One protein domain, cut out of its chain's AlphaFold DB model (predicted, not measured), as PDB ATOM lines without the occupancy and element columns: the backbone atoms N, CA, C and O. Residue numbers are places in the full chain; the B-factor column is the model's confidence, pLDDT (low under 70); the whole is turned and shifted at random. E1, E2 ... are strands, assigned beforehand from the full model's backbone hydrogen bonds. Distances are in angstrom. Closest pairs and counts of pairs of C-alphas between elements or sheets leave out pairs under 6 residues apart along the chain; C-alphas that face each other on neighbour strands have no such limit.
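This is residues 2 to 47 of the 99 residues of the protein "Nonsense-mediated mRNA decay protein 3" of Nosema bombycis (strain CQ1 / CVCC 102059) (UniProt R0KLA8). With little regular structure, this domain is a single hairpin of two strands, E1 and E2, whose wide loop sticks out at one end with residues 29 to 36, while a long stretch with no named element, residues 2 to 19, loops past the E2 side before E1. The printed part has 46 residues with no named helix; E1 and then E2 make an antiparallel sheet, and the class is all strand, with only 11 residues in named elements. It is loose, with a radius of gyration of the C-alphas of 12.2 A, and elongated, spanning 35 by 20 by 16 A.

E2, residues 40 to 45, is 14.2 A long and ends at C-alpha 45 (177.109, 161.057, 199.200). E1, residues 20 to 24, is 11.9 A long and begins at C-alpha 20 (174.346, 160.101, 195.768).

E1 and E2 form a hairpin, antiparallel at 156 degrees between their directions. C-alphas 22 and 42 face each other at 4.1 A. N 21 and O 44, 2.8 A, and N 41 and O 23, 3.0 A, are within hydrogen-bond range.

The C-alphas of Glu 16 and Ser 31, the two farthest apart, are 35.9 A apart. The printed part has no cut. The link from E1 to E2, 15 residues, is long. Residues 29 to 35 and residue 47 have pLDDT under 70.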
ATOM      1  N   ASP A   2     166.741 153.274 184.475       76.62
ATOM      2  CA  ASP A   2     167.992 153.128 183.744       76.62
ATOM      3  C   ASP A   2     169.090 152.731 184.725       76.62
ATOM      4  O   ASP A   2     169.110 153.181 185.872       76.62
ATOM      5  N   VAL A   3     169.944 151.810 184.295       82.62
ATOM      6  CA  VAL A   3     171.038 151.274 185.102       82.62
ATOM      7  C   VAL A   3     172.330 151.755 184.468       82.62
ATOM      8  O   VAL A   3     172.565 151.497 183.290       82.62
ATOM      9  N   PHE A   4     173.153 152.440 185.258       83.00
ATOM     10  CA  PHE A   4     174.440 152.973 184.830       83.00
ATOM     11  C   PHE A   4     175.567 152.265 185.571       83.00
ATOM     12  O   PHE A   4     175.483 152.044 186.781       83.00
ATOM     13  N   GLU A   5     176.641 151.946 184.855       86.12
ATOM     14  CA  GLU A   5     177.896 151.501 185.450       86.12
ATOM     15  C   GLU A   5     178.873 152.679 185.466       86.12
ATOM     16  O   GLU A   5     179.189 153.243 184.419       86.12
ATOM     17  N   ILE A   6     179.346 153.072 186.653       85.25
ATOM     18  CA  ILE A   6     180.237 154.226 186.809       85.25
ATOM     19  C   ILE A   6     181.464 153.862 187.638       85.25
ATOM     20  O   ILE A   6     181.403 153.048 188.561       85.25
ATOM     21  N   LYS A   7     182.563 154.576 187.397       87.88
ATOM     22  CA  LYS A   7     183.713 154.614 188.307       87.88
ATOM     23  C   LYS A   7     183.648 155.891 189.135       87.88
ATOM     24  O   LYS A   7     183.469 156.973 188.587       87.88
ATOM     25  N   THR A   8     183.811 155.774 190.450       87.56
ATOM     26  CA  THR A   8     183.751 156.914 191.372       87.56
ATOM     27  C   THR A   8     184.871 156.864 192.402       87.56
ATOM     28  O   THR A   8     185.317 155.794 192.818       87.56
ATOM     29  N   HIS A   9     185.315 158.045 192.818       87.25
ATOM     30  CA  HIS A   9     186.329 158.233 193.850       87.25
ATOM     31  C   HIS A   9     185.806 157.919 195.263       87.25
ATOM     32  O   HIS A   9     186.605 157.670 196.157       87.25
ATOM     33  N   LEU A  10     184.482 157.852 195.457       84.25
ATOM     34  CA  LEU A  10     183.835 157.581 196.751       84.25
ATOM     35  C   LEU A  10     183.931 156.112 197.213       84.25
ATOM     36  O   LEU A  10     183.382 155.758 198.248       84.25
ATOM     37  N   GLY A  11     184.602 155.248 196.444       81.69
ATOM     38  CA  GLY A  11     184.536 153.780 196.489       81.69
ATOM     39  C   GLY A  11     184.231 153.102 197.833       81.69
ATOM     40  O   GLY A  11     183.317 152.286 197.884       81.69
ATOM     41  N   LYS A  12     184.981 153.391 198.906       81.88
ATOM     42  CA  LYS A  12     184.821 152.705 200.210       81.88
ATOM     43  C   LYS A  12     183.704 153.270 201.093       81.88
ATOM     44  O   LYS A  12     183.270 152.584 202.012       81.88
ATOM     45  N   ASP A  13     183.253 154.486 200.814       77.12
ATOM     46  CA  ASP A  13     182.274 155.204 201.634       77.12
ATOM     47  C   ASP A  13     180.828 154.951 201.178       77.12
ATOM     48  O   ASP A  13     179.869 155.399 201.818       77.12
ATOM     49  N   LEU A  14     180.675 154.209 200.076       85.12
ATOM     50  CA  LEU A  14     179.399 153.842 199.481       85.12
ATOM     51  C   LEU A  14     178.871 152.520 200.039       85.12
ATOM     52  O   LEU A  14     179.593 151.530 200.163       85.12
ATOM     53  N   LYS A  15     177.575 152.502 200.324       86.69
ATOM     54  CA  LYS A  15     176.786 151.327 200.685       86.69
ATOM     55  C   LYS A  15     175.624 151.188 199.709       86.69
ATOM     56  O   LYS A  15     175.218 152.157 199.066       86.69
ATOM     57  N   GLU A  16     175.091 149.975 199.601       85.94
ATOM     58  CA  GLU A  16     173.845 149.756 198.868       85.94
ATOM     59  C   GLU A  16     172.746 150.676 199.424       85.94
ATOM     60  O   GLU A  16     172.694 150.930 200.627       85.94
ATOM     61  N   GLU A  17     171.897 151.190 198.529       86.00
ATOM     62  CA  GLU A  17     170.794 152.119 198.829       86.00
ATOM     63  C   GLU A  17     171.189 153.547 199.264       86.00
ATOM     64  O   GLU A  17     170.310 154.356 199.567       86.00
ATOM     65  N   ASP A  18     172.478 153.909 199.249       84.94
ATOM     66  CA  ASP A  18     172.894 155.297 199.476       84.94
ATOM     67  C   ASP A  18     172.364 156.237 198.376       84.94
ATOM     68  O   ASP A  18     172.530 155.982 197.180       84.94
ATOM     69  N   THR A  19     171.799 157.384 198.770       85.19
ATOM     70  CA  THR A  19     171.543 158.476 197.823       85.19
ATOM     71  C   THR A  19     172.850 159.206 197.520       85.19
ATOM     72  O   THR A  19     173.557 159.648 198.434       85.19
ATOM     73  N   LEU A  20     173.153 159.396 196.238       87.06
ATOM     74  CA  LEU A  20     174.346 160.101 195.768       87.06
ATOM     75  C   LEU A  20     173.954 161.358 194.995       87.06
ATOM     76  O   LEU A  20     172.928 161.390 194.320       87.06
ATOM     77  N   LEU A  21     174.792 162.385 195.087       85.94
ATOM     78  CA  LEU A  21     174.635 163.643 194.367       85.94
ATOM     79  C   LEU A  21     175.757 163.783 193.336       85.94
ATOM     80  O   LEU A  21     176.932 163.524 193.623       85.94
ATOM     81  N   GLY A  22     175.395 164.220 192.133       88.38
ATOM     82  CA  GLY A  22     176.311 164.328 191.007       88.38
ATOM     83  C   GLY A  22     175.746 165.142 189.850       88.38
ATOM     84  O   GLY A  22     174.648 165.690 189.940       88.38
ATOM     85  N   TYR A  23     176.519 165.205 188.772       84.62
ATOM     86  CA  TYR A  23     176.139 165.844 187.520       84.62
ATOM     87  C   TYR A  23     175.737 164.797 186.487       84.62
ATOM     88  O   TYR A  23     176.462 163.821 186.278       84.62
ATOM     89  N   ASP A  24     174.608 165.049 185.831       87.19
ATOM     90  CA  ASP A  24     174.203 164.357 184.615       87.19
ATOM     91  C   ASP A  24     174.776 165.094 183.403       87.19
ATOM     92  O   ASP A  24     174.460 166.263 183.161       87.19
ATOM     93  N   LEU A  25     175.668 164.417 182.680       85.31
ATOM     94  CA  LEU A  25     176.350 164.954 181.515       85.31
ATOM     95  C   LEU A  25     175.791 164.419 180.191       85.31
ATOM     96  O   LEU A  25     176.261 164.853 179.139       85.31
ATOM     97  N   THR A  26     174.761 163.561 180.190       81.50
ATOM     98  CA  THR A  26     174.213 162.989 178.943       81.50
ATOM     99  C   THR A  26     173.636 164.052 178.012       81.50
ATOM    100  O   THR A  26     173.578 163.863 176.799       81.50
ATOM    101  N   ASN A  27     173.215 165.186 178.576       75.88
ATOM    102  CA  ASN A  27     172.687 166.340 177.851       75.88
ATOM    103  C   ASN A  27     173.596 167.576 177.972       75.88
ATOM    104  O   ASN A  27     173.154 168.702 177.723       75.88
ATOM    105  N   PHE A  28     174.853 167.398 178.390       75.25
ATOM    106  CA  PHE A  28     175.766 168.515 178.595       75.25
ATOM    107  C   PHE A  28     176.248 169.075 177.255       75.25
ATOM    108  O   PHE A  28     177.084 168.499 176.562       75.25
ATOM    109  N   ASN A  29     175.702 170.234 176.890       69.88
ATOM    110  CA  ASN A  29     176.048 170.940 175.664       69.88
ATOM    111  C   ASN A  29     177.365 171.710 175.844       69.88
ATOM    112  O   ASN A  29     177.361 172.914 176.109       69.88
ATOM    113  N   ASN A  30     178.492 171.004 175.739       66.12
ATOM    114  CA  ASN A  30     179.815 171.618 175.753       66.12
ATOM    115  C   ASN A  30     180.323 171.861 174.327       66.12
ATOM    116  O   ASN A  30     180.150 171.031 173.439       66.12
ATOM    117  N   SER A  31     181.011 172.982 174.115       66.38
ATOM    118  CA  SER A  31     181.707 173.282 172.856       66.38
ATOM    119  C   SER A  31     182.967 172.431 172.659       66.38
ATOM    120  O   SER A  31     183.502 172.366 171.552       66.38
ATOM    121  N   ILE A  32     183.434 171.773 173.725       62.72
ATOM    122  CA  ILE A  32     184.580 170.868 173.734       62.72
ATOM    123  C   ILE A  32     184.052 169.446 173.940       62.72
ATOM    124  O   ILE A  32     183.737 169.044 175.059       62.72
ATOM    125  N   ILE A  33     183.941 168.698 172.843       61.25
ATOM    126  CA  ILE A  33     183.585 167.277 172.854       61.25
ATOM    127  C   ILE A  33     184.897 166.497 172.845       61.25
ATOM    128  O   ILE A  33     185.593 166.459 171.831       61.25
ATOM    129  N   THR A  34     185.266 165.919 173.985       66.25
ATOM    130  CA  THR A  34     186.343 164.923 174.058       66.25
ATOM    131  C   THR A  34     185.732 163.524 174.039       66.25
ATOM    132  O   THR A  34     184.631 163.336 174.545       66.25
ATOM    133  N   GLU A  35     186.426 162.540 173.469       68.94
ATOM    134  CA  GLU A  35     185.881 161.181 173.284       68.94
ATOM    135  C   GLU A  35     185.620 160.436 174.611       68.94
ATOM    136  O   GLU A  35     184.769 159.556 174.653       68.94
ATOM    137  N   ASP A  36     186.272 160.847 175.705       75.44
ATOM    138  CA  ASP A  36     186.223 160.178 177.016       75.44
ATOM    139  C   ASP A  36     185.358 160.904 178.073       75.44
ATOM    140  O   ASP A  36     185.627 160.813 179.275       75.44
ATOM    141  N   VAL A  37     184.339 161.674 177.671       77.88
ATOM    142  CA  VAL A  37     183.453 162.331 178.654       77.88
ATOM    143  C   VAL A  37     182.537 161.288 179.311       77.88
ATOM    144  O   VAL A  37     181.800 160.604 178.601       77.88
ATOM    145  N   PRO A  38     182.539 161.158 180.652       84.06
ATOM    146  CA  PRO A  38     181.623 160.258 181.338       84.06
ATOM    147  C   PRO A  38     180.184 160.776 181.252       84.06
ATOM    148  O   PRO A  38     179.948 161.979 181.308       84.06
ATOM    149  N   GLU A  39     179.216 159.864 181.195       85.56
ATOM    150  CA  GLU A  39     177.787 160.212 181.209       85.56
ATOM    151  C   GLU A  39     177.353 160.823 182.548       85.56
ATOM    152  O   GLU A  39     176.535 161.736 182.583       85.56
ATOM    153  N   LEU A  40     177.925 160.339 183.653       87.31
ATOM    154  CA  LEU A  40     177.609 160.768 185.012       87.31
ATOM    155  C   LEU A  40     178.893 161.021 185.799       87.31
ATOM    156  O   LEU A  40     179.840 160.231 185.746       87.31
ATOM    157  N   VAL A  41     178.896 162.080 186.608       88.38
ATOM    158  CA  VAL A  41     179.970 162.358 187.570       88.38
ATOM    159  C   VAL A  41     179.378 162.468 188.963       88.38
ATOM    160  O   VAL A  41     178.686 163.433 189.281       88.38
ATOM    161  N   ILE A  42     179.673 161.491 189.819       89.19
ATOM    162  CA  ILE A  42     179.255 161.525 191.223       89.19
ATOM    163  C   ILE A  42     180.256 162.338 192.034       89.19
ATOM    164  O   ILE A  42     181.458 162.073 192.005       89.19
ATOM    165  N   VAL A  43     179.736 163.318 192.771       85.19
ATOM    166  CA  VAL A  43     180.536 164.282 193.533       85.19
ATOM    167  C   VAL A  43     180.570 163.912 195.009       85.19
ATOM    168  O   VAL A  43     181.627 163.967 195.624       85.19
ATOM    169  N   ARG A  44     179.423 163.545 195.596       84.12
ATOM    170  CA  ARG A  44     179.332 163.252 197.034       84.12
ATOM    171  C   ARG A  44     178.155 162.350 197.379       84.12
ATOM    172  O   ARG A  44     177.159 162.303 196.658       84.12
ATOM    173  N   LYS A  45     178.245 161.703 198.537       84.44
ATOM    174  CA  LYS A  45     177.109 161.057 199.200       84.44
ATOM    175  C   LYS A  45     176.170 162.111 199.796       84.44
ATOM    176  O   LYS A  45     176.633 163.145 200.282       84.44
ATOM    177  N   GLU A  46     174.864 161.872 199.748       78.31
ATOM    178  CA  GLU A  46     173.881 162.725 200.420       78.31
ATOM    179  C   GLU A  46     174.076 162.633 201.943       78.31
ATOM    180  O   GLU A  46     173.829 161.599 202.564       78.31
ATOM    181  N   THR A  47     174.546 163.720 202.554       65.81
ATOM    182  CA  THR A  47     174.693 163.821 204.008       65.81
ATOM    183  C   THR A  47     173.368 164.270 204.616       65.81
ATOM    184  O   THR A  47     173.041 165.453 204.559       65.81
TER     185      THR A  47